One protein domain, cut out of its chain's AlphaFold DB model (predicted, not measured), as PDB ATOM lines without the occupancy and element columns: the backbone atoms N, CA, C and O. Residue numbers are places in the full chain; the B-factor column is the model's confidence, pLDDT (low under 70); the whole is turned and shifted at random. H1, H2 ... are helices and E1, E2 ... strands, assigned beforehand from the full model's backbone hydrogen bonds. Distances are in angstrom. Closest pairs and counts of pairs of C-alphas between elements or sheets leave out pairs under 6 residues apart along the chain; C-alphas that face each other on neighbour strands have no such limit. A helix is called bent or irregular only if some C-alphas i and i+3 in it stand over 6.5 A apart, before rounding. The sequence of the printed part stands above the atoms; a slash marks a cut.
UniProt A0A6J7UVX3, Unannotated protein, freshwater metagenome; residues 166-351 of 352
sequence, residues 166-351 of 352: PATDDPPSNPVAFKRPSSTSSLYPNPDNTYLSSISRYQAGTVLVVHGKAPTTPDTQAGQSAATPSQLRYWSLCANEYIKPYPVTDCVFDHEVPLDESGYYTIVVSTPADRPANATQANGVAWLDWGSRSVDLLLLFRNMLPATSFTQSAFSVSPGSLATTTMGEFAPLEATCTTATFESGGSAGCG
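What this domain is: This is residues 166 to 351 of the 352 residues of the protein "Unannotated protein" of freshwater metagenome (UniProt A0A6J7UVX3). Amid long loops with little regular structure, two strongly twisted sheets stand face to face as a sandwich, with H1 covering one sheet's outward side. Of 186 printed residues, 66 are in named elements, E1 to E8 then H1, mostly strand. Orders are E1 E7 E3 E4, antiparallel, and E6 E5 E2 E8, mixed. It is compact, radius of gyration of the C-alphas 15.8 A, spanning 43 by 40 by 28 A.

How they stand to each other: E1, residues 193 to 200, is antiparallel to E7, residues 297 to 304; N 196 and O 301, 2.8 A apart, are within hydrogen-bond range. H1, residues 339 to 349, irregular with C-alphas 344 and 347 9.6 A apart, is on the sheet of E2, residues 206 to 213; their closest C-alphas, Thr 206 and Thr 339, are 5.5 A apart. In H1, 5 of 7 O i to N i+4 pairs are within range.

Where its parts are: E1 begins at C-alpha 193 (27.119, 44.677, -25.238) and is 22.4 A long. E3 is residues 234 to 241, E4 248 to 253, E5 264 to 270, E6 286 to 289, E8 333 to 338. H1 ends at C-alpha 349 (32.305, 25.421, 0.219).

The domain as a whole: The printed part has no cut. The links E2 to E3, E5 to E6 and E7 to E8 are long. Residues 184 to 186 have pLDDT under 70.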
ATOM      1  N   PRO A 166      31.791  57.733 -15.150       82.38
ATOM      2  CA  PRO A 166      30.993  57.653 -13.934       82.38
ATOM      3  C   PRO A 166      31.831  58.011 -12.709       82.38
ATOM      4  O   PRO A 166      33.060  57.984 -12.741       82.38
ATOM      5  N   ALA A 167      31.196  58.381 -11.607       85.38
ATOM      6  CA  ALA A 167      31.936  58.479 -10.360       85.38
ATOM      7  C   ALA A 167      32.383  57.077  -9.893       85.38
ATOM      8  O   ALA A 167      31.894  56.053 -10.372       85.38
ATOM      9  N   THR A 168      33.382  57.037  -9.014       89.12
ATOM     10  CA  THR A 168      33.865  55.816  -8.346       89.12
ATOM     11  C   THR A 168      33.465  55.873  -6.876       89.12
ATOM     12  O   THR A 168      34.315  55.875  -5.988       89.12
ATOM     13  N   ASP A 169      32.170  56.062  -6.633       89.00
ATOM     14  CA  ASP A 169      31.577  56.363  -5.326       89.00
ATOM     15  C   ASP A 169      30.494  55.363  -4.895       89.00
ATOM     16  O   ASP A 169      30.166  55.319  -3.708       89.00
ATOM     17  N   ASP A 170      29.997  54.512  -5.804       89.25
ATOM     18  CA  ASP A 170      29.204  53.344  -5.405       89.25
ATOM     19  C   ASP A 170      30.029  52.456  -4.452       89.25
ATOM     20  O   ASP A 170      31.112  51.994  -4.827       89.25
ATOM     21  N   PRO A 171      29.538  52.176  -3.233       90.88
ATOM     22  CA  PRO A 171      30.238  51.293  -2.316       90.88
ATOM     23  C   PRO A 171      30.151  49.829  -2.783       90.88
ATOM     24  O   PRO A 171      29.183  49.449  -3.455       90.88
ATOM     25  N   PRO A 172      31.104  48.975  -2.364       92.75
ATOM     26  CA  PRO A 172      30.976  47.531  -2.506       92.75
ATOM     27  C   PRO A 172      29.655  47.015  -1.932       92.75
ATOM     28  O   PRO A 172      29.202  47.480  -0.881       92.75
ATOM     29  N   SER A 173      29.048  46.036  -2.604       85.94
ATOM     30  CA  SER A 173      27.815  45.410  -2.109       85.94
ATOM     31  C   SER A 173      28.123  44.423  -0.982       85.94
ATOM     32  O   SER A 173      29.172  43.781  -0.978       85.94
ATOM     33  N   ASN A 174      27.213  44.305  -0.012       88.00
ATOM     34  CA  ASN A 174      27.274  43.287   1.037       88.00
ATOM     35  C   ASN A 174      25.860  42.708   1.274       88.00
ATOM     36  O   ASN A 174      25.024  43.418   1.841       88.00
ATOM     37  N   PRO A 175      25.566  41.463   0.849       90.75
ATOM     38  CA  PRO A 175      26.479  40.532   0.179       90.75
ATOM     39  C   PRO A 175      26.936  41.038  -1.198       90.75
ATOM     40  O   PRO A 175      26.281  41.889  -1.804       90.75
ATOM     41  N   VAL A 176      28.075  40.525  -1.668       94.31
ATOM     42  CA  VAL A 176      28.569  40.783  -3.030       94.31
ATOM     43  C   VAL A 176      27.563  40.254  -4.051       94.31
ATOM     44  O   VAL A 176      26.943  39.212  -3.837       94.31
ATOM     45  N   ALA A 177      27.331  41.013  -5.120       95.88
ATOM     46  CA  ALA A 177      26.337  40.657  -6.121       95.88
ATOM     47  C   ALA A 177      26.539  41.431  -7.424       95.88
ATOM     48  O   ALA A 177      26.861  42.622  -7.428       95.88
ATOM     49  N   PHE A 178      26.209  40.776  -8.534       97.62
ATOM     50  CA  PHE A 178      26.137  41.417  -9.837       97.62
ATOM     51  C   PHE A 178      24.820  42.178 -10.023       97.62
ATOM     52  O   PHE A 178      23.726  41.619  -9.897       97.62
ATOM     53  N   LYS A 179      24.930  43.453 -10.402       96.00
ATOM     54  CA  LYS A 179      23.811  44.323 -10.798       96.00
ATOM     55  C   LYS A 179      24.013  44.856 -12.209       96.00
ATOM     56  O   LYS A 179      25.148  45.090 -12.621       96.00
ATOM     57  N   ARG A 180      22.933  45.124 -12.946       94.81
ATOM     58  CA  ARG A 180      23.035  45.965 -14.149       94.81
ATOM     59  C   ARG A 180      23.266  47.408 -13.691       94.81
ATOM     60  O   ARG A 180      22.448  47.903 -12.917       94.81
ATOM     61  N   PRO A 181      24.320  48.112 -14.138       89.50
ATOM     62  CA  PRO A 181      24.508  49.519 -13.789       89.50
ATOM     63  C   PRO A 181      23.278  50.366 -14.147       89.50
ATOM     64  O   PRO A 181      22.688  50.190 -15.213       89.50
ATOM     65  N   SER A 182      22.890  51.296 -13.267       84.38
ATOM     66  CA  SER A 182      21.730  52.182 -13.487       84.38
ATOM     67  C   SER A 182      21.942  53.164 -14.640       84.38
ATOM     68  O   SER A 182      20.985  53.599 -15.273       84.38
ATOM     69  N   SER A 183      23.199  53.503 -14.920       72.94
ATOM     70  CA  SER A 183      23.599  54.269 -16.093       72.94
ATOM     71  C   SER A 183      24.841  53.633 -16.706       72.94
ATOM     72  O   SER A 183      25.735  53.173 -15.997       72.94
ATOM     73  N   THR A 184      24.883  53.585 -18.032       65.19
ATOM     74  CA  THR A 184      26.087  53.237 -18.787       65.19
ATOM     75  C   THR A 184      26.785  54.529 -19.181       65.19
ATOM     76  O   THR A 184      26.132  55.447 -19.672       65.19
ATOM     77  N   SER A 185      28.097  54.623 -18.974       62.31
ATOM     78  CA  SER A 185      28.841  55.845 -19.286       62.31
ATOM     79  C   SER A 185      28.832  56.192 -20.777       62.31
ATOM     80  O   SER A 185      29.033  55.312 -21.618       62.31
ATOM     81  N   SER A 186      28.772  57.487 -21.069       64.06
ATOM     82  CA  SER A 186      29.011  58.130 -22.368       64.06
ATOM     83  C   SER A 186      30.487  58.101 -22.802       64.06
ATOM     84  O   SER A 186      31.099  59.142 -23.006       64.06
ATOM     85  N   LEU A 187      31.119  56.922 -22.859       75.12
ATOM     86  CA  LEU A 187      32.565  56.789 -23.107       75.12
ATOM     87  C   LEU A 187      32.913  55.666 -24.077       75.12
ATOM     88  O   LEU A 187      33.694  54.760 -23.768       75.12
ATOM     89  N   TYR A 188      32.389  55.783 -25.290       85.12
ATOM     90  CA  TYR A 188      32.539  54.801 -26.355       85.12
ATOM     91  C   TYR A 188      31.894  53.442 -26.021       85.12
ATOM     92  O   TYR A 188      32.558  52.408 -26.182       85.12
ATOM     93  N   PRO A 189      30.623  53.390 -25.564       88.12
ATOM     94  CA  PRO A 189      29.969  52.113 -25.314       88.12
ATOM     95  C   PRO A 189      29.792  51.340 -26.626       88.12
ATOM     96  O   PRO A 189      29.668  51.925 -27.704       88.12
ATOM     97  N   ASN A 190      29.785  50.013 -26.529       91.06
ATOM     98  CA  ASN A 190      29.327  49.137 -27.604       91.06
ATOM     99  C   ASN A 190      27.832  48.838 -27.380       91.06
ATOM    100  O   ASN A 190      27.543  48.151 -26.400       91.06
ATOM    101  N   PRO A 191      26.899  49.313 -28.233       91.62
ATOM    102  CA  PRO A 191      25.467  49.023 -28.096       91.62
ATOM    103  C   PRO A 191      25.120  47.533 -28.142       91.62
ATOM    104  O   PRO A 191      24.084  47.127 -27.623       91.62
ATOM    105  N   ASP A 192      25.995  46.719 -28.734       94.56
ATOM    106  CA  ASP A 192      25.814  45.273 -28.836       94.56
ATOM    107  C   ASP A 192      26.259  44.515 -27.574       94.56
ATOM    108  O   ASP A 192      26.120  43.292 -27.528       94.56
ATOM    109  N   ASN A 193      26.763  45.222 -26.549       93.25
ATOM    110  CA  ASN A 193      27.119  44.677 -25.238       93.25
ATOM    111  C   ASN A 193      26.196  45.206 -24.135       93.25
ATOM    112  O   ASN A 193      25.920  46.403 -24.057       93.25
ATOM    113  N   THR A 194      25.836  44.331 -23.196       94.00
ATOM    114  CA  THR A 194      25.308  44.724 -21.883       94.00
ATOM    115  C   THR A 194      26.192  44.168 -20.776       94.00
ATOM    116  O   THR A 194      26.731  43.068 -20.888       94.00
ATOM    117  N   TYR A 195      26.334  44.953 -19.711       92.88
ATOM    118  CA  TYR A 195      27.233  44.693 -18.597       92.88
ATOM    119  C   TYR A 195      26.425  44.434 -17.332       92.88
ATOM    120  O   TYR A 195      25.470  45.158 -17.033       92.88
ATOM    121  N   LEU A 196      26.869  43.454 -16.563       96.69
ATOM    122  CA  LEU A 196      26.644  43.401 -15.131       96.69
ATOM    123  C   LEU A 196      27.937  43.794 -14.429       96.69
ATOM    124  O   LEU A 196      29.028  43.488 -14.908       96.69
ATOM    125  N   SER A 197      27.808  44.461 -13.293       95.69
ATOM    126  CA  SER A 197      28.933  44.889 -12.477       95.69
ATOM    127  C   SER A 197      28.802  44.384 -11.052       95.69
ATOM    128  O   SER A 197      27.701  44.443 -10.496       95.69
ATOM    129  N   SER A 198      29.924  44.010 -10.451       96.81
ATOM    130  CA  SER A 198      30.067  43.868  -9.004       96.81
ATOM    131  C   SER A 198      31.255  44.701  -8.530       96.81
ATOM    132  O   SER A 198      32.235  44.852  -9.260       96.81
ATOM    133  N   ILE A 199      31.145  45.287  -7.340       97.00
ATOM    134  CA  ILE A 199      32.212  46.073  -6.716       97.00
ATOM    135  C   ILE A 199      32.546  45.402  -5.393       97.00
ATOM    136  O   ILE A 199      31.654  45.205  -4.563       97.00
ATOM    137  N   SER A 200      33.825  45.102  -5.196       96.81
ATOM    138  CA  SER A 200      34.304  44.316  -4.061       96.81
ATOM    139  C   SER A 200      35.585  44.913  -3.484       96.81
ATOM    140  O   SER A 200      36.434  45.434  -4.203       96.81
ATOM    141  N   ARG A 201      35.737  44.841  -2.159       95.69
ATOM    142  CA  ARG A 201      36.924  45.351  -1.460       95.69
ATOM    143  C   ARG A 201      37.885  44.226  -1.125       95.69
ATOM    144  O   ARG A 201      37.457  43.190  -0.623       95.69
ATOM    145  N   TYR A 202      39.176  44.467  -1.334       95.38
ATOM    146  CA  TYR A 202      40.210  43.487  -1.025       95.38
ATOM    147  C   TYR A 202      40.238  43.159   0.474       95.38
ATOM    148  O   TYR A 202      40.239  44.057   1.322       95.38
ATOM    149  N   GLN A 203      40.313  41.866   0.789       94.50
ATOM    150  CA  GLN A 203      40.540  41.343   2.134       94.50
ATOM    151  C   GLN A 203      41.606  40.244   2.062       94.50
ATOM    152  O   GLN A 203      41.482  39.293   1.289       94.50
ATOM    153  N   ALA A 204      42.667  40.375   2.858       95.31
ATOM    154  CA  ALA A 204      43.787  39.434   2.834       95.31
ATOM    155  C   ALA A 204      43.353  38.014   3.244       95.31
ATOM    156  O   ALA A 204      42.585  37.859   4.194       95.31
ATOM    157  N   GLY A 205      43.868  36.988   2.555       95.69
ATOM    158  CA  GLY A 205      43.529  35.584   2.811       95.69
ATOM    159  C   GLY A 205      42.141  35.156   2.321       95.69
ATOM    160  O   GLY A 205      41.677  34.066   2.670       95.69
ATOM    161  N   THR A 206      41.463  36.007   1.547       97.00
ATOM    162  CA  THR A 206      40.155  35.709   0.955       97.00
ATOM    163  C   THR A 206      40.210  35.736  -0.563       97.00
ATOM    164  O   THR A 206      41.081  36.365  -1.165       97.00
ATOM    165  N   VAL A 207      39.246  35.054  -1.167       98.25
ATOM    166  CA  VAL A 207      39.022  35.019  -2.608       98.25
ATOM    167  C   VAL A 207      37.573  35.384  -2.901       98.25
ATOM    168  O   VAL A 207      36.682  35.117  -2.088       98.25
ATOM    169  N   LEU A 208      37.336  35.971  -4.071       98.38
ATOM    170  CA  LEU A 208      36.000  36.034  -4.653       98.38
ATOM    171  C   LEU A 208      35.813  34.846  -5.578       98.38
ATOM    172  O   LEU A 208      36.695  34.521  -6.371       98.38
ATOM    173  N   VAL A 209      34.657  34.211  -5.480       98.69
ATOM    174  CA  VAL A 209      34.260  33.110  -6.350       98.69
ATOM    175  C   VAL A 209      33.043  33.561  -7.128       98.69
ATOM    176  O   VAL A 209      32.070  34.013  -6.528       98.69
ATOM    177  N   VAL A 210      33.102  33.431  -8.450       98.81
ATOM    178  CA  VAL A 210      31.971  33.635  -9.351       98.81
ATOM    179  C   VAL A 210      31.567  32.286  -9.928       98.81
ATOM    180  O   VAL A 210      32.405  31.561 -10.468       98.81
ATOM    181  N   HIS A 211      30.289  31.944  -9.808       98.69
ATOM    182  CA  HIS A 211      29.736  30.668 -10.252       98.69
ATOM    183  C   HIS A 211      28.406  30.883 -10.975       98.69
ATOM    184  O   HIS A 211      27.611  31.742 -10.591       98.69
ATOM    185  N   GLY A 212      28.148  30.107 -12.021       98.25
ATOM    186  CA  GLY A 212      26.899  30.180 -12.770       98.25
ATOM    187  C   GLY A 212      26.924  29.296 -14.006       98.25
ATOM    188  O   GLY A 212      27.950  28.708 -14.342       98.25
ATOM    189  N   LYS A 213      25.790  29.204 -14.698       98.69
ATOM    190  CA  LYS A 213      25.684  28.467 -15.958       98.69
ATOM    191  C   LYS A 213      26.180  29.325 -17.114       98.69
ATOM    192  O   LYS A 213      25.760  30.476 -17.253       98.69
ATOM    193  N   ALA A 214      27.053  28.781 -17.955       98.56
ATOM    194  CA  ALA A 214      27.538  29.484 -19.136       98.56
ATOM    195  C   ALA A 214      26.459  29.505 -20.234       98.56
ATOM    196  O   ALA A 214      25.961  28.444 -20.621       98.56
ATOM    197  N   PRO A 215      26.098  30.677 -20.786       98.31
ATOM    198  CA  PRO A 215      25.363  30.730 -22.043       98.31
ATOM    199  C   PRO A 215      26.212  30.140 -23.174       98.31
ATOM    200  O   PRO A 215      27.423  30.368 -23.221       98.31
ATOM    201  N   THR A 216      25.587  29.431 -24.114       98.19
ATOM    202  CA  THR A 216      26.303  28.915 -25.290       98.19
ATOM    203  C   THR A 216      26.766  30.049 -26.206       98.19
ATOM    204  O   THR A 216      26.042  31.029 -26.421       98.19
ATOM    205  N   THR A 217      27.957  29.887 -26.781       97.75
ATOM    206  CA  THR A 217      28.569  30.785 -27.772       97.75
ATOM    207  C   THR A 217      29.230  29.959 -28.884       97.75
ATOM    208  O   THR A 217      29.541  28.787 -28.658       97.75
ATOM    209  N   PRO A 218      29.411  30.510 -30.100       96.06
ATOM    210  CA  PRO A 218      30.150  29.819 -31.148       96.06
ATOM    211  C   PRO A 218      31.648  29.832 -30.830       96.06
ATOM    212  O   PRO A 218      32.236  30.902 -30.672       96.06
ATOM    213  N   ASP A 219      32.290  28.667 -30.794       93.44
ATOM    214  CA  ASP A 219      33.738  28.573 -30.606       93.44
ATOM    215  C   ASP A 219      34.486  28.728 -31.935       93.44
ATOM    216  O   ASP A 219      34.853  27.770 -32.622       93.44
ATOM    217  N   THR A 220      34.711  29.986 -32.303       91.94
ATOM    218  CA  THR A 220      35.430  30.344 -33.529       91.94
ATOM    219  C   THR A 220      36.902  29.942 -33.531       91.94
ATOM    220  O   THR A 220      37.463  29.826 -34.614       91.94
ATOM    221  N   GLN A 221      37.536  29.707 -32.377       88.69
ATOM    222  CA  GLN A 221      38.929  29.239 -32.331       88.69
ATOM    223  C   GLN A 221      39.025  27.728 -32.548       88.69
ATOM    224  O   GLN A 221      40.002  27.244 -33.116       88.69
ATOM    225  N   ALA A 222      37.971  26.993 -32.190       90.75
ATOM    226  CA  ALA A 222      37.783  25.599 -32.579       90.75
ATOM    227  C   ALA A 222      37.209  25.429 -34.005       90.75
ATOM    228  O   ALA A 222      36.900  24.310 -34.418       90.75
ATOM    229  N   GLY A 223      37.064  26.518 -34.770       89.69
ATOM    230  CA  GLY A 223      36.622  26.493 -36.166       89.69
ATOM    231  C   GLY A 223      35.105  26.522 -36.380       89.69
ATOM    232  O   GLY A 223      34.661  26.338 -37.514       89.69
ATOM    233  N   GLN A 224      34.297  26.764 -35.341       93.38
ATOM    234  CA  GLN A 224      32.864  27.010 -35.530       93.38
ATOM    235  C   GLN A 224      32.625  28.355 -36.227       93.38
ATOM    236  O   GLN A 224      33.410  29.298 -36.107       93.38
ATOM    237  N   SER A 225      31.512  28.460 -36.952       93.94
ATOM    238  CA  SER A 225      31.119  29.719 -37.575       93.94
ATOM    239  C   SER A 225      30.586  30.696 -36.530       93.94
ATOM    240  O   SER A 225      29.826  30.318 -35.641       93.94
ATOM    241  N   ALA A 226      30.878  31.989 -36.681       94.00
ATOM    242  CA  ALA A 226      30.216  33.026 -35.889       94.00
ATOM    243  C   ALA A 226      28.688  33.071 -36.133       94.00
ATOM    244  O   ALA A 226      27.942  33.588 -35.302       94.00
ATOM    245  N   ALA A 227      28.217  32.528 -37.262       95.00
ATOM    246  CA  ALA A 227      26.796  32.397 -37.578       95.00
ATOM    247  C   ALA A 227      26.112  31.201 -36.887       95.00
ATOM    248  O   ALA A 227      24.887  31.085 -36.972       95.00
ATOM    249  N   THR A 228      26.864  30.330 -36.204       95.38
ATOM    250  CA  THR A 228      26.295  29.166 -35.521       95.38
ATOM    251  C   THR A 228      25.281  29.602 -34.458       95.38
ATOM    252  O   THR A 228      25.607  30.448 -33.621       95.38
ATOM    253  N   PRO A 229      24.046  29.054 -34.469       95.31
ATOM    254  CA  PRO A 229      23.022  29.421 -33.500       95.31
ATOM    255  C   PRO A 229      23.471  29.166 -32.058       95.31
ATOM    256  O   PRO A 229      23.765  28.037 -31.669       95.31
ATOM    257  N   SER A 230      23.472  30.219 -31.252       97.06
ATOM    258  CA  SER A 230      23.921  30.207 -29.862       97.06
ATOM    259  C   SER A 230      23.066  31.149 -29.012       97.06
ATOM    260  O   SER A 230      22.287  31.946 -29.537       97.06
ATOM    261  N   GLN A 231      23.176  31.065 -27.686       98.50
ATOM    262  CA  GLN A 231      22.452  31.967 -26.785       98.50
ATOM    263  C   GLN A 231      23.036  33.385 -26.797       98.50
ATOM    264  O   GLN A 231      22.274  34.352 -26.773       98.50
ATOM    265  N   LEU A 232      24.364  33.505 -26.857       98.44
ATOM    266  CA  LEU A 232      25.105  34.761 -26.992       98.44
ATOM    267  C   LEU A 232      26.124  34.647 -28.133       98.44
ATOM    268  O   LEU A 232      26.595  33.550 -28.441       98.44
ATOM    269  N   ARG A 233      26.539  35.775 -28.724       97.75
ATOM    270  CA  ARG A 233      27.713  35.781 -29.617       97.75
ATOM    271  C   ARG A 233      29.019  35.649 -28.833       97.75
ATOM    272  O   ARG A 233      29.976  35.075 -29.338       97.75
ATOM    273  N   TYR A 234      29.053  36.220 -27.633       97.50
ATOM    274  CA  TYR A 234      30.231  36.284 -26.777       97.50
ATOM    275  C   TYR A 234      29.829  36.655 -25.346       97.50
ATOM    276  O   TYR A 234      28.866  37.405 -25.134       97.50
ATOM    277  N   TRP A 235      30.595  36.175 -24.370       98.06
ATOM    278  CA  TRP A 235      30.593  36.711 -23.012       98.06
ATOM    279  C   TRP A 235      32.001  36.708 -22.410       98.06
ATOM    280  O   TRP A 235      32.868  35.937 -22.821       98.06
ATOM    281  N   SER A 236      32.228  37.592 -21.439       97.69
ATOM    282  CA  SER A 236      33.500  37.687 -20.714       97.69
ATOM    283  C   SER A 236      33.303  38.152 -19.280       97.69
ATOM    284  O   SER A 236      32.297  38.792 -18.959       97.69
ATOM    285  N   LEU A 237      34.283  37.855 -18.429       98.31
ATOM    286  CA  LEU A 237      34.418  38.433 -17.098       98.31
ATOM    287  C   LEU A 237      35.783  39.111 -17.003       98.31
ATOM    288  O   LEU A 237      36.805  38.462 -17.203       98.31
ATOM    289  N   CYS A 238      35.794  40.401 -16.675       97.56
ATOM    290  CA  CYS A 238      37.029  41.153 -16.459       97.56
ATOM    291  C   CYS A 238      37.107  41.704 -15.041       97.56
ATOM    292  O   CYS A 238      36.107  42.200 -14.513       97.56
ATOM    293  N   ALA A 239      38.314  41.671 -14.484       97.62
ATOM    294  CA  ALA A 239      38.720  42.415 -13.308       97.62
ATOM    295  C   ALA A 239      39.279  43.776 -13.735       97.62
ATOM    296  O   ALA A 239      40.234  43.864 -14.507       97.62
ATOM    297  N   ASN A 240      38.684  44.850 -13.228       95.44
ATOM    298  CA  ASN A 240      39.130  46.220 -13.431       95.44
ATOM    299  C   ASN A 240      39.400  46.883 -12.079       95.44
ATOM    300  O   ASN A 240      38.759  46.571 -11.075       95.44
ATOM    301  N   GLU A 241      40.286  47.870 -12.061       94.75
ATOM    302  CA  GLU A 241      40.415  48.745 -10.898       94.75
ATOM    303  C   GLU A 241      39.245  49.740 -10.861       94.75
ATOM    304  O   GLU A 241      38.959  50.423 -11.853       94.75
ATOM    305  N   TYR A 242      38.568  49.871  -9.717       94.25
ATOM    306  CA  TYR A 242      37.460  50.810  -9.525       94.25
ATOM    307  C   TYR A 242      37.956  52.242  -9.260       94.25
ATOM    308  O   TYR A 242      37.601  52.903  -8.286       94.25
ATOM    309  N   ILE A 243      38.807  52.731 -10.158       92.06
ATOM    310  CA  ILE A 243      39.324  54.096 -10.201       92.06
ATOM    311  C   ILE A 243      39.440  54.521 -11.660       92.06
ATOM    312  O   ILE A 243      39.855  53.732 -12.502       92.06
ATOM    313  N   LYS A 244      39.091  55.767 -11.998       88.88
ATOM    314  CA  LYS A 244      39.250  56.271 -13.374       88.88
ATOM    315  C   LYS A 244      40.726  56.161 -13.815       88.88
ATOM    316  O   LYS A 244      41.594  56.571 -13.048       88.88
ATOM    317  N   PRO A 245      41.034  55.686 -15.040       87.38
ATOM    318  CA  PRO A 245      40.130  55.426 -16.167       87.38
ATOM    319  C   PRO A 245      39.596  53.980 -16.268       87.38
ATOM    320  O   PRO A 245      39.235  53.538 -17.359       87.38
ATOM    321  N   TYR A 246      39.515  53.269 -15.147       89.25
ATOM    322  CA  TYR A 246      39.089  51.874 -15.006       89.25
ATOM    323  C   TYR A 246      40.006  50.894 -15.742       89.25
ATOM    324  O   TYR A 246      39.531  50.152 -16.614       89.25
ATOM    325  N   PRO A 247      41.324  50.916 -15.458       89.19
ATOM    326  CA  PRO A 247      42.254  50.009 -16.112       89.19
ATOM    327  C   PRO A 247      41.806  48.565 -15.883       89.19
ATOM    328  O   PRO A 247      41.327  48.206 -14.807       89.19
ATOM    329  N   VAL A 248      41.898  47.764 -16.940       92.38
ATOM    330  CA  VAL A 248      41.669  46.323 -16.856       92.38
ATOM    331  C   VAL A 248      42.925  45.673 -16.293       92.38
ATOM    332  O   VAL A 248      44.028  45.973 -16.751       92.38
ATOM    333  N   THR A 249      42.745  44.825 -15.289       95.31
ATOM    334  CA  THR A 249      43.804  43.985 -14.731       95.31
ATOM    335  C   THR A 249      43.903  42.699 -15.537       95.31
ATOM    336  O   THR A 249      44.978  42.359 -16.019       95.31
ATOM    337  N   ASP A 250      42.778  41.999 -15.683       96.12
ATOM    338  CA  ASP A 250      42.728  40.662 -16.265       96.12
ATOM    339  C   ASP A 250      41.317  40.347 -16.785       96.12
ATOM    340  O   ASP A 250      40.333  40.918 -16.300       96.12
ATOM    341  N   CYS A 251      41.202  39.445 -17.757       96.31
ATOM    342  CA  CYS A 251      39.920  38.954 -18.263       96.31
ATOM    343  C   CYS A 251      39.997  37.471 -18.613       96.31
ATOM    344  O   CYS A 251      41.045  36.966 -18.992       96.31
ATOM    345  N   VAL A 252      38.839  36.816 -18.565       96.50
ATOM    346  CA  VAL A 252      38.607  35.510 -19.179       96.50
ATOM    347  C   VAL A 252      37.412  35.598 -20.111       96.50
ATOM    348  O   VAL A 252      36.425  36.295 -19.830       96.50
ATOM    349  N   PHE A 253      37.503  34.881 -21.221       94.81
ATOM    350  CA  PHE A 253      36.471  34.821 -22.249       94.81
ATOM    351  C   PHE A 253      35.774  33.466 -22.240       94.81
ATOM    352  O   PHE A 253      36.349  32.467 -21.824       94.81
ATOM    353  N   ASP A 254      34.544  33.423 -22.738       96.12
ATOM    354  CA  ASP A 254      33.716  32.215 -22.842       96.12
ATOM    355  C   ASP A 254      34.453  30.889 -23.162       96.12
ATOM    356  O   ASP A 254      34.279  29.912 -22.444       96.12
ATOM    357  N   HIS A 255      35.301  30.861 -24.192       92.00
ATOM    358  CA  HIS A 255      36.052  29.695 -24.677       92.00
ATOM    359  C   HIS A 255      37.275  29.336 -23.818       92.00
ATOM    360  O   HIS A 255      37.827  28.249 -23.952       92.00
ATOM    361  N   GLU A 256      37.708  30.238 -22.939       93.31
ATOM    362  CA  GLU A 256      38.811  30.016 -22.000       93.31
ATOM    363  C   GLU A 256      38.312  29.518 -20.640       93.31
ATOM    364  O   GLU A 256      39.113  29.059 -19.823       93.31
ATOM    365  N   VAL A 257      37.012  29.638 -20.360       97.31
ATOM    366  CA  VAL A 257      36.444  29.268 -19.066       97.31
ATOM    367  C   VAL A 257      36.069  27.784 -19.076       97.31
ATOM    368  O   VAL A 257      35.229  27.366 -19.873       97.31
ATOM    369  N   PRO A 258      36.651  26.969 -18.181       97.81
ATOM    370  CA  PRO A 258      36.339  25.556 -18.117       97.81
ATOM    371  C   PRO A 258      34.938  25.376 -17.530       97.81
ATOM    372  O   PRO A 258      34.551  26.061 -16.578       97.81
ATOM    373  N   LEU A 259      34.186  24.440 -18.102       98.25
ATOM    374  CA  LEU A 259      32.827  24.118 -17.681       98.25
ATOM    375  C   LEU A 259      32.777  22.698 -17.122       98.25
ATOM    376  O   LEU A 259      33.470  21.806 -17.619       98.25
ATOM    377  N   ASP A 260      31.941  22.485 -16.112       97.38
ATOM    378  CA  ASP A 260      31.591  21.138 -15.671       97.38
ATOM    379  C   ASP A 260      30.634  20.439 -16.656       97.38
ATOM    380  O   ASP A 260      30.170  21.016 -17.644       97.38
ATOM    381  N   GLU A 261      30.307  19.173 -16.383       97.06
ATOM    382  CA  GLU A 261      29.413  18.367 -17.228       97.06
ATOM    383  C   GLU A 261      27.993  18.952 -17.360       97.06
ATOM    384  O   GLU A 261      27.268  18.615 -18.297       97.06
ATOM    385  N   SER A 262      27.588  19.830 -16.437       97.50
ATOM    386  CA  SER A 262      26.287  20.511 -16.437       97.50
ATOM    387  C   SER A 262      26.338  21.907 -17.079       97.50
ATOM    388  O   SER A 262      25.304  22.579 -17.167       97.50
ATOM    389  N   GLY A 263      27.508  22.340 -17.561       98.19
ATOM    390  CA  GLY A 263      27.719  23.635 -18.206       98.19
ATOM    391  C   GLY A 263      27.912  24.798 -17.230       98.19
ATOM    392  O   GLY A 263      27.706  25.952 -17.621       98.19
ATOM    393  N   TYR A 264      28.267  24.528 -15.973       98.69
ATOM    394  CA  TYR A 264      28.570  25.566 -14.990       98.69
ATOM    395  C   TYR A 264      30.054  25.902 -14.982       98.69
ATOM    396  O   TYR A 264      30.909  25.023 -15.077       98.69
ATOM    397  N   TYR A 265      30.355  27.188 -14.832       98.75
ATOM    398  CA  TYR A 265      31.712  27.679 -14.649       98.75
ATOM    399  C   TYR A 265      31.999  27.984 -13.182       98.75
ATOM    400  O   TYR A 265      31.109  28.354 -12.415       98.75
ATOM    401  N   THR A 266      33.277  27.927 -12.816       98.81
ATOM    402  CA  THR A 266      33.792  28.526 -11.581       98.81
ATOM    403  C   THR A 266      34.984  29.411 -11.920       98.81
ATOM    404  O   THR A 266      35.965  28.946 -12.502       98.81
ATOM    405  N   ILE A 267      34.901  30.691 -11.560       98.88
ATOM    406  CA  ILE A 267      35.979  31.667 -11.740       98.88
ATOM    407  C   ILE A 267      36.382  32.198 -10.366       98.88
ATOM    408  O   ILE A 267      35.544  32.695  -9.618       98.88
ATOM    409  N   VAL A 268      37.666  32.105 -10.031       98.81
ATOM    410  CA  VAL A 268      38.225  32.649  -8.787       98.81
ATOM    411  C   VAL A 268      38.962  33.947  -9.081       98.81
ATOM    412  O   VAL A 268      39.827  33.983  -9.950       98.81
ATOM    413  N   VAL A 269      38.663  34.998  -8.322       98.75
ATOM    414  CA  VAL A 269      39.354  36.289  -8.395       98.75
ATOM    415  C   VAL A 269      40.103  36.522  -7.091       98.75
ATOM    416  O   VAL A 269      39.515  36.556  -6.007       98.75
ATOM    417  N   SER A 270      41.420  36.660  -7.185       98.50
ATOM    418  CA  SER A 270      42.286  36.871  -6.025       98.50
ATOM    419  C   SER A 270      43.599  37.510  -6.446       98.50
ATOM    420  O   SER A 270      43.929  37.578  -7.625       98.50
ATOM    421  N   THR A 271      44.406  37.930  -5.478       97.75
ATOM    422  CA  THR A 271      45.800  38.269  -5.782       97.75
ATOM    423  C   THR A 271      46.602  36.980  -6.011       97.75
ATOM    424  O   THR A 271      46.191  35.924  -5.511       97.75
ATOM    425  N   PRO A 272      47.770  37.026  -6.681       97.31
ATOM    426  CA  PRO A 272      48.621  35.847  -6.847       97.31
ATOM    427  C   PRO A 272      49.033  35.191  -5.520       97.31
ATOM    428  O   PRO A 272      49.223  33.983  -5.469       97.31
ATOM    429  N   ALA A 273      49.146  35.976  -4.440       95.75
ATOM    430  CA  ALA A 273      49.515  35.475  -3.116       95.75
ATOM    431  C   ALA A 273      48.383  34.704  -2.413       95.75
ATOM    432  O   ALA A 273      48.670  33.840  -1.593       95.75
ATOM    433  N   ASP A 274      47.122  35.019  -2.727       97.50
ATOM    434  CA  ASP A 274      45.938  34.385  -2.127       97.50
ATOM    435  C   ASP A 274      45.305  33.331  -3.052       97.50
ATOM    436  O   ASP A 274      44.290  32.728  -2.693       97.50
ATOM    437  N   ARG A 275      45.875  33.120  -4.251       98.00
ATOM    438  CA  ARG A 275      45.359  32.182  -5.253       98.00
ATOM    439  C   ARG A 275      45.314  30.762  -4.670       98.00
ATOM    440  O   ARG A 275      46.376  30.228  -4.347       98.00
ATOM    441  N   PRO A 276      44.130  30.123  -4.599       98.50
ATOM    442  CA  PRO A 276      44.012  28.730  -4.188       98.50
ATOM    443  C   PRO A 276      44.848  27.822  -5.086       98.50
ATOM    444  O   PRO A 276      44.819  27.967  -6.312       98.50
ATOM    445  N   ALA A 277      45.547  26.848  -4.504       98.12
ATOM    446  CA  ALA A 277      46.387  25.927  -5.272       98.12
ATOM    447  C   ALA A 277      45.577  25.121  -6.304       98.12
ATOM    448  O   ALA A 277      46.096  24.738  -7.353       98.12
ATOM    449  N   ASN A 278      44.292  24.884  -6.020       97.75
ATOM    450  CA  ASN A 278      43.379  24.180  -6.909       97.75
ATOM    451  C   ASN A 278      42.642  25.090  -7.913       97.75
ATOM    452  O   ASN A 278      41.944  24.546  -8.764       97.75
ATOM    453  N   ALA A 279      42.821  26.418  -7.893       98.19
ATOM    454  CA  ALA A 279      42.230  27.334  -8.876       98.19
ATOM    455  C   ALA A 279      42.990  27.279 -10.216       98.19
ATOM    456  O   ALA A 279      43.769  28.175 -10.561       98.19
ATOM    457  N   THR A 280      42.819  26.176 -10.948       98.00
ATOM    458  CA  THR A 280      43.494  25.892 -12.220       98.00
ATOM    459  C   THR A 280      42.526  25.328 -13.253       98.00
ATOM    460  O   THR A 280      41.559  24.648 -12.902       98.00
ATOM    461  N   GLN A 281      42.850  25.531 -14.533       97.31
ATOM    462  CA  GLN A 281      42.085  24.992 -15.662       97.31
ATOM    463  C   GLN A 281      41.877  23.474 -15.554       97.31
ATOM    464  O   GLN A 281      40.780  22.976 -15.785       97.31
ATOM    465  N   ALA A 282      42.908  22.738 -15.122       97.19
ATOM    466  CA  ALA A 282      42.851  21.285 -14.949       97.19
ATOM    467  C   ALA A 282      41.843  20.830 -13.877       97.19
ATOM    468  O   ALA A 282      41.358  19.704 -13.939       97.19
ATOM    469  N   ASN A 283      41.514  21.702 -12.923       97.81
ATOM    470  CA  ASN A 283      40.512  21.449 -11.888       97.81
ATOM    471  C   ASN A 283      39.152  22.083 -12.216       97.81
ATOM    472  O   ASN A 283      38.314  22.205 -11.326       97.81
ATOM    473  N   GLY A 284      38.937  22.534 -13.455       98.00
ATOM    474  CA  GLY A 284      37.684  23.175 -13.846       98.00
ATOM    475  C   GLY A 284      37.505  24.585 -13.279       98.00
ATOM    476  O   GLY A 284      36.375  25.028 -13.091       98.00
ATOM    477  N   VAL A 285      38.602  25.294 -12.980       98.69
ATOM    478  CA  VAL A 285      38.559  26.640 -12.393       98.69
ATOM    479  C   VAL A 285      39.381  27.623 -13.222       98.69
ATOM    480  O   VAL A 285      40.605  27.508 -13.324       98.69
ATOM    481  N   ALA A 286      38.718  28.643 -13.756       98.62
ATOM    482  CA  ALA A 286      39.398  29.817 -14.289       98.62
ATOM    483  C   ALA A 286      39.832  30.741 -13.139       98.62
ATOM    484  O   ALA A 286      39.191  30.802 -12.089       98.62
ATOM    485  N   TRP A 287      40.933  31.465 -13.324       98.56
ATOM    486  CA  TRP A 287      41.451  32.396 -12.324       98.56
ATOM    487  C   TRP A 287      41.737  33.750 -12.964       98.56
ATOM    488  O   TRP A 287      42.313  33.788 -14.047       98.56
ATOM    489  N   LEU A 288      41.351  34.819 -12.269       98.38
ATOM    490  CA  LEU A 288      41.636  36.205 -12.626       98.38
ATOM    491  C   LEU A 288      42.481  36.866 -11.540       98.38
ATOM    492  O   LEU A 288      42.184  36.723 -10.347       98.38
ATOM    493  N   ASP A 289      43.476  37.651 -11.952       98.00
ATOM    494  CA  ASP A 289      44.179  38.530 -11.020       98.00
ATOM    495  C   ASP A 289      43.255  39.667 -10.544       98.00
ATOM    496  O   ASP A 289      42.645  40.389 -11.335       98.00
ATOM    497  N   TRP A 290      43.173  39.848  -9.225       97.69
ATOM    498  CA  TRP A 290      42.508  40.983  -8.582       97.69
ATOM    499  C   TRP A 290      43.113  42.326  -9.013       97.69
ATOM    500  O   TRP A 290      42.398  43.313  -9.191       97.69
ATOM    501  N   GLY A 291      44.438  42.382  -9.151       95.88
ATOM    502  CA  GLY A 291      45.181  43.609  -9.425       95.88
ATOM    503  C   GLY A 291      45.486  44.419  -8.166       95.88
ATOM    504  O   GLY A 291      45.843  43.874  -7.116       95.88
ATOM    505  N   SER A 292      45.399  45.749  -8.268       95.31
ATOM    506  CA  SER A 292      45.760  46.651  -7.172       95.31
ATOM    507  C   SER A 292      44.892  46.444  -5.927       95.31
ATOM    508  O   SER A 292      43.666  46.459  -5.973       95.31
ATOM    509  N   ARG A 293      45.551  46.323  -4.770       96.06
ATOM    510  CA  ARG A 293      44.904  46.246  -3.446       96.06
ATOM    511  C   ARG A 293      44.572  47.626  -2.867       96.06
ATOM    512  O   ARG A 293      44.011  47.715  -1.779       96.06
ATOM    513  N   SER A 294      44.997  48.700  -3.535       95.62
ATOM    514  CA  SER A 294      44.847  50.081  -3.058       95.62
ATOM    515  C   SER A 294      43.520  50.723  -3.462       95.62
ATOM    516  O   SER A 294      43.216  51.823  -3.011       95.62
ATOM    517  N   VAL A 295      42.747  50.048  -4.310       95.88
ATOM    518  CA  VAL A 295      41.446  50.480  -4.823       95.88
ATOM    519  C   VAL A 295      40.492  49.288  -4.809       95.88
ATOM    520  O   VAL A 295      40.929  48.138  -4.740       95.88
ATOM    521  N   ASP A 296      39.188  49.556  -4.832       97.12
ATOM    522  CA  ASP A 296      38.199  48.485  -4.932       97.12
ATOM    523  C   ASP A 296      38.288  47.802  -6.307       97.12
ATOM    524  O   ASP A 296      38.680  48.410  -7.306       97.12
ATOM    525  N   LEU A 297      37.920  46.526  -6.351       97.12
ATOM    526  CA  LEU A 297      37.764  45.761  -7.579       97.12
ATOM    527  C   LEU A 297      36.416  46.097  -8.213       97.12
ATOM    528  O   LEU A 297      35.396  46.119  -7.525       97.12
ATOM    529  N   LEU A 298      36.410  46.283  -9.528       96.44
ATOM    530  CA  LEU A 298      35.215  46.298 -10.360       96.44
ATOM    531  C   LEU A 298      35.236  45.057 -11.258       96.44
ATOM    532  O   LEU A 298      36.035  44.979 -12.189       96.44
ATOM    533  N   LEU A 299      34.336  44.110 -11.009       97.50
ATOM    534  CA  LEU A 299      34.078  43.008 -11.930       97.50
ATOM    535  C   LEU A 299      33.057  43.432 -12.976       97.50
ATOM    536  O   LEU A 299      32.017  43.993 -12.634       97.50
ATOM    537  N   LEU A 300      33.332  43.126 -14.241       95.81
ATOM    538  CA  LEU A 300      32.428  43.385 -15.358       95.81
ATOM    539  C   LEU A 300      32.149  42.103 -16.128       95.81
ATOM    540  O   LEU A 300      33.020  41.605 -16.842       95.81
ATOM    541  N   PHE A 301      30.915  41.616 -16.012       97.75
ATOM    542  CA  PHE A 301      30.411  40.485 -16.779       97.75
ATOM    543  C   PHE A 301      29.662  40.990 -18.012       97.75
ATOM    544  O   PHE A 301      28.671  41.716 -17.896       97.75
ATOM    545  N   ARG A 302      30.153  40.651 -19.204       96.56
ATOM    546  CA  ARG A 302      29.643  41.149 -20.487       96.56
ATOM    547  C   ARG A 302      28.817  40.075 -21.173       96.56
ATOM    548  O   ARG A 302      29.229  38.926 -21.250       96.56
ATOM    549  N   ASN A 303      27.670  40.445 -21.723       97.94
ATOM    550  CA  ASN A 303      26.947  39.634 -22.702       97.94
ATOM    551  C   ASN A 303      26.891  40.412 -24.013       97.94
ATOM    552  O   ASN A 303      26.606  41.611 -23.991       97.94
ATOM    553  N   MET A 304      27.120  39.727 -25.131       97.69
ATOM    554  CA  MET A 304      27.094  40.311 -26.468       97.69
ATOM    555  C   MET A 304      26.055  39.628 -27.352       97.69
ATOM    556  O   MET A 304      26.023  38.398 -27.414       97.69
ATOM    557  N   LEU A 305      25.264  40.437 -28.069       97.06
ATOM    558  CA  LEU A 305      24.296  40.001 -29.087       97.06
ATOM    559  C   LEU A 305      23.516  38.729 -28.690       97.06
ATOM    560  O   LEU A 305      23.727  37.670 -29.287       97.06
ATOM    561  N   PRO A 306      22.636  38.794 -27.676       97.75
ATOM    562  CA  PRO A 306      21.820  37.648 -27.309       97.75
ATOM    563  C   PRO A 306      20.879  37.254 -28.446       97.75
ATOM    564  O   PRO A 306      20.305  38.115 -29.121       97.75
ATOM    565  N   ALA A 307      20.660  35.949 -28.610       97.75
ATOM    566  CA  ALA A 307      19.563  35.461 -29.431       97.75
ATOM    567  C   ALA A 307      18.235  36.035 -28.917       97.75
ATOM    568  O   ALA A 307      18.013  36.147 -27.711       97.75
ATOM    569  N   THR A 308      17.315  36.357 -29.825       95.50
ATOM    570  CA  THR A 308      16.014  36.953 -29.464       95.50
ATOM    571  C   THR A 308      15.179  36.055 -28.548       95.50
ATOM    572  O   THR A 308      14.378  36.556 -27.764       95.50
ATOM    573  N   SER A 309      15.382  34.736 -28.614       96.94
ATOM    574  CA  SER A 309      14.750  33.748 -27.735       96.94
ATOM    575  C   SER A 309      15.422  33.610 -26.363       96.94
ATOM    576  O   SER A 309      14.861  32.958 -25.485       96.94
ATOM    577  N   PHE A 310      16.612  34.183 -26.152       98.12
ATOM    578  CA  PHE A 310      17.369  34.061 -24.907       98.12
ATOM    579  C   PHE A 310      17.076  35.230 -23.951       98.12
ATOM    580  O   PHE A 310      17.808  36.217 -23.859       98.12
ATOM    581  N   THR A 311      15.979  35.104 -23.205       97.19
ATOM    582  CA  THR A 311      15.473  36.127 -22.269       97.19
ATOM    583  C   THR A 311      16.185  36.153 -20.912       97.19
ATOM    584  O   THR A 311      15.898  37.007 -20.078       97.19
ATOM    585  N   GLN A 312      17.126  35.234 -20.686       98.12
ATOM    586  CA  GLN A 312      17.921  35.124 -19.459       98.12
ATOM    587  C   GLN A 312      19.302  35.796 -19.588       98.12
ATOM    588  O   GLN A 312      20.228  35.467 -18.852       98.12
ATOM    589  N   SER A 313      19.454  36.736 -20.526       97.81
ATOM    590  CA  SER A 313      20.692  37.502 -20.718       97.81
ATOM    591  C   SER A 313      20.719  38.788 -19.891       97.81
ATOM    592  O   SER A 313      19.680  39.307 -19.467       97.81
ATOM    593  N   ALA A 314      21.908  39.378 -19.733       97.38
ATOM    594  CA  ALA A 314      22.075  40.663 -19.052       97.38
ATOM    595  C   ALA A 314      21.251  41.806 -19.686       97.38
ATOM    596  O   ALA A 314      20.890  42.761 -18.997       97.38
ATOM    597  N   PHE A 315      20.908  41.709 -20.977       96.25
ATOM    598  CA  PHE A 315      20.065  42.692 -21.673       96.25
ATOM    599  C   PHE A 315      18.653  42.785 -21.092       96.25
ATOM    600  O   PHE A 315      18.046  43.858 -21.133       96.25
ATOM    601  N   SER A 316      18.147  41.677 -20.544       97.06
ATOM    602  CA  SER A 316      16.799  41.570 -19.983       97.06
ATOM    603  C   SER A 316      16.708  42.052 -18.532       97.06
ATOM    604  O   SER A 316      15.609  42.316 -18.053       97.06
ATOM    605  N   VAL A 317      17.837  42.206 -17.833       97.44
ATOM    606  CA  VAL A 317      17.883  42.736 -16.460       97.44
ATOM    607  C   VAL A 317      17.599  44.236 -16.498       97.44
ATOM    608  O   VAL A 317      18.230  44.949 -17.269       97.44
ATOM    609  N   SER A 318      16.694  44.771 -15.682       96.19
ATOM    610  CA  SER A 318      16.458  46.227 -15.640       96.19
ATOM    611  C   SER A 318      17.675  46.987 -15.079       96.19
ATOM    612  O   SER A 318      18.328  46.481 -14.164       96.19
ATOM    613  N   PRO A 319      18.004  48.203 -15.568       93.69
ATOM    614  CA  PRO A 319      19.056  49.027 -14.968       93.69
ATOM    615  C   PRO A 319      18.866  49.190 -13.452       93.69
ATOM    616  O   PRO A 319      17.753  49.406 -12.976       93.69
ATOM    617  N   GLY A 320      19.949  49.039 -12.691       92.75
ATOM    618  CA  GLY A 320      19.966  49.054 -11.226       92.75
ATOM    619  C   GLY A 320      19.527  47.749 -10.548       92.75
ATOM    620  O   GLY A 320      19.667  47.634  -9.332       92.75
ATOM    621  N   SER A 321      19.009  46.765 -11.290       96.38
ATOM    622  CA  SER A 321      18.511  45.500 -10.723       96.38
ATOM    623  C   SER A 321      19.602  44.433 -10.627       96.38
ATOM    624  O   SER A 321      20.569  44.444 -11.394       96.38
ATOM    625  N   LEU A 322      19.435  43.497  -9.687       97.44
ATOM    626  CA  LEU A 322      20.320  42.340  -9.528       97.44
ATOM    627  C   LEU A 322      20.174  41.377 -10.709       97.44
ATOM    628  O   LEU A 322      19.073  41.147 -11.198       97.44
ATOM    629  N   ALA A 323      21.269  40.748 -11.127       97.88
ATOM    630  CA  ALA A 323      21.254  39.747 -12.196       97.88
ATOM    631  C   ALA A 323      20.288  38.581 -11.904       97.88
ATOM    632  O   ALA A 323      19.573  38.094 -12.787       97.88
ATOM    633  N   THR A 324      20.221  38.180 -10.632       97.69
ATOM    634  CA  THR A 324      19.412  37.064 -10.129       97.69
ATOM    635  C   THR A 324      17.907  37.281 -10.256       97.69
ATOM    636  O   THR A 324      17.156  36.311 -10.202       97.69
ATOM    637  N   THR A 325      17.430  38.511 -10.488       97.69
ATOM    638  CA  THR A 325      15.990  38.762 -10.678       97.69
ATOM    639  C   THR A 325      15.473  38.302 -12.037       97.69
ATOM    640  O   THR A 325      14.262  38.207 -12.216       97.69
ATOM    641  N   THR A 326      16.357  38.070 -13.013       97.81
ATOM    642  CA  THR A 326      15.949  37.822 -14.406       97.81
ATOM    643  C   THR A 326      16.697  36.668 -15.062       97.81
ATOM    644  O   THR A 326      16.094  35.908 -15.812       97.81
ATOM    645  N   MET A 327      17.993  36.503 -14.792       98.56
ATOM    646  CA  MET A 327      18.826  35.575 -15.567       98.56
ATOM    647  C   MET A 327      18.696  34.104 -15.129       98.56
ATOM    648  O   MET A 327      19.137  33.205 -15.845       98.56
ATOM    649  N   GLY A 328      18.045  33.811 -13.998       97.81
ATOM    650  CA  GLY A 328      17.919  32.439 -13.486       97.81
ATOM    651  C   GLY A 328      19.292  31.787 -13.290       97.81
ATOM    652  O   GLY A 328      20.189  32.423 -12.746       97.81
ATOM    653  N   GLU A 329      19.479  30.557 -13.780       97.62
ATOM    654  CA  GLU A 329      20.759  29.823 -13.686       97.62
ATOM    655  C   GLU A 329      21.940  30.518 -14.394       97.62
ATOM    656  O   GLU A 329      23.091  30.239 -14.073       97.62
ATOM    657  N   PHE A 330      21.674  31.422 -15.346       98.56
ATOM    658  CA  PHE A 330      22.712  32.178 -16.061       98.56
ATOM    659  C   PHE A 330      23.168  33.434 -15.303       98.56
ATOM    660  O   PHE A 330      24.088  34.120 -15.753       98.56
ATOM    661  N   ALA A 331      22.525  33.775 -14.178       98.38
ATOM    662  CA  ALA A 331      22.988  34.867 -13.328       98.38
ATOM    663  C   ALA A 331      24.356  34.496 -12.724       98.38
ATOM    664  O   ALA A 331      24.442  33.453 -12.076       98.38
ATOM    665  N   PRO A 332      25.404  35.328 -12.870       98.12
ATOM    666  CA  PRO A 332      26.636  35.124 -12.119       98.12
ATOM    667  C   PRO A 332      26.347  35.321 -10.627       98.12
ATOM    668  O   PRO A 332      25.972  36.416 -10.193       98.12
ATOM    669  N   LEU A 333      26.497  34.252  -9.851       98.25
ATOM    670  CA  LEU A 333      26.484  34.299  -8.396       98.25
ATOM    671  C   LEU A 333      27.897  34.588  -7.902       98.25
ATOM    672  O   LEU A 333      28.869  34.132  -8.500       98.25
ATOM    673  N   GLU A 334      28.008  35.345  -6.815       97.38
ATOM    674  CA  GLU A 334      29.291  35.741  -6.242       97.38
ATOM    675  C   GLU A 334      29.303  35.478  -4.736       97.38
ATOM    676  O   GLU A 334      28.316  35.738  -4.046       97.38
ATOM    677  N   ALA A 335      30.426  34.982  -4.225       97.56
ATOM    678  CA  ALA A 335      30.658  34.828  -2.795       97.56
ATOM    679  C   ALA A 335      32.109  35.148  -2.431       97.56
ATOM    680  O   ALA A 335      33.027  34.977  -3.235       97.56
ATOM    681  N   THR A 336      32.318  35.577  -1.188       97.38
ATOM    682  CA  THR A 336      33.648  35.726  -0.588       97.38
ATOM    683  C   THR A 336      33.880  34.602   0.412       97.38
ATOM    684  O   THR A 336      33.047  34.361   1.285       97.38
ATOM    685  N   CYS A 337      35.029  33.941   0.331       98.00
ATOM    686  CA  CYS A 337      35.440  32.910   1.282       98.00
ATOM    687  C   CYS A 337      36.962  32.925   1.468       98.00
ATOM    688  O   CYS A 337      37.680  33.625   0.755       98.00
ATOM    689  N   THR A 338      37.476  32.180   2.448       98.44
ATOM    690  CA  THR A 338      38.934  32.054   2.615       98.44
ATOM    691  C   THR A 338      39.530  31.159   1.529       98.44
ATOM    692  O   THR A 338      38.848  30.260   1.032       98.44
ATOM    693  N   THR A 339      40.818  31.339   1.218       98.12
ATOM    694  CA  THR A 339      41.552  30.435   0.313       98.12
ATOM    695  C   THR A 339      41.384  28.968   0.736       98.12
ATOM    696  O   THR A 339      41.002  28.136  -0.079       98.12
ATOM    697  N   ALA A 340      41.534  28.663   2.030       98.19
ATOM    698  CA  ALA A 340      41.381  27.304   2.563       98.19
ATOM    699  C   ALA A 340      39.947  26.748   2.432       98.19
ATOM    700  O   ALA A 340      39.745  25.549   2.213       98.19
ATOM    701  N   THR A 341      38.929  27.606   2.551       98.62
ATOM    702  CA  THR A 341      37.530  27.218   2.322       98.62
ATOM    703  C   THR A 341      37.322  26.782   0.872       98.62
ATOM    704  O   THR A 341      36.752  25.718   0.634       98.62
ATOM    705  N   PHE A 342      37.837  27.548  -0.093       98.62
ATOM    706  CA  PHE A 342      37.748  27.174  -1.504       98.62
ATOM    707  C   PHE A 342      38.566  25.914  -1.825       98.62
ATOM    708  O   PHE A 342      38.100  25.035  -2.547       98.62
ATOM    709  N   GLU A 343      39.768  25.774  -1.263       98.44
ATOM    710  CA  GLU A 343      40.611  24.592  -1.493       98.44
ATOM    711  C   GLU A 343      39.950  23.294  -1.017       98.44
ATOM    712  O   GLU A 343      40.115  22.250  -1.646       98.44
ATOM    713  N   SER A 344      39.181  23.358   0.073       98.12
ATOM    714  CA  SER A 344      38.511  22.192   0.655       98.12
ATOM    715  C   SER A 344      37.147  21.875   0.039       98.12
ATOM    716  O   SER A 344      36.786  20.701  -0.028       98.12
ATOM    717  N   GLY A 345      36.385  22.886  -0.392       97.19
ATOM    718  CA  GLY A 345      34.987  22.714  -0.805       97.19
ATOM    719  C   GLY A 345      34.610  23.288  -2.173       97.19
ATOM    720  O   GLY A 345      33.443  23.198  -2.547       97.19
ATOM    721  N   GLY A 346      35.548  23.889  -2.909       97.62
ATOM    722  CA  GLY A 346      35.268  24.575  -4.174       97.62
ATOM    723  C   GLY A 346      34.263  25.722  -4.012       97.62
ATOM    724  O   GLY A 346      34.176  26.341  -2.950       97.62
ATOM    725  N   SER A 347      33.476  25.991  -5.058       96.94
ATOM    726  CA  SER A 347      32.396  26.991  -5.025       96.94
ATOM    727  C   SER A 347      31.336  26.676  -3.959       96.94
ATOM    728  O   SER A 347      30.964  27.569  -3.196       96.94
ATOM    729  N   ALA A 348      30.944  25.407  -3.814       97.25
ATOM    730  CA  ALA A 348      29.968  24.963  -2.815       97.25
ATOM    731  C   ALA A 348      30.423  25.234  -1.370       97.25
ATOM    732  O   ALA A 348      29.630  25.649  -0.525       97.25
ATOM    733  N   GLY A 349      31.719  25.068  -1.079       97.31
ATOM    734  CA  GLY A 349      32.305  25.421   0.219       97.31
ATOM    735  C   GLY A 349      32.192  26.911   0.554       97.31
ATOM    736  O   GLY A 349      32.137  27.279   1.726       97.31
ATOM    737  N   CYS A 350      32.110  27.761  -0.471       97.19
ATOM    738  CA  CYS A 350      31.912  29.204  -0.353       97.19
ATOM    739  C   CYS A 350      30.425  29.610  -0.345       97.19
ATOM    740  O   CYS A 350      30.128  30.797  -0.238       97.19
ATOM    741  N   GLY A 351      29.503  28.638  -0.399       95.88
ATOM    742  CA  GLY A 351      28.056  28.853  -0.325       95.88
ATOM    743  C   GLY A 351      27.371  29.130  -1.665       95.88
ATOM    744  O   GLY A 351      26.294  29.728  -1.654       95.88
TER     745      GLY A 351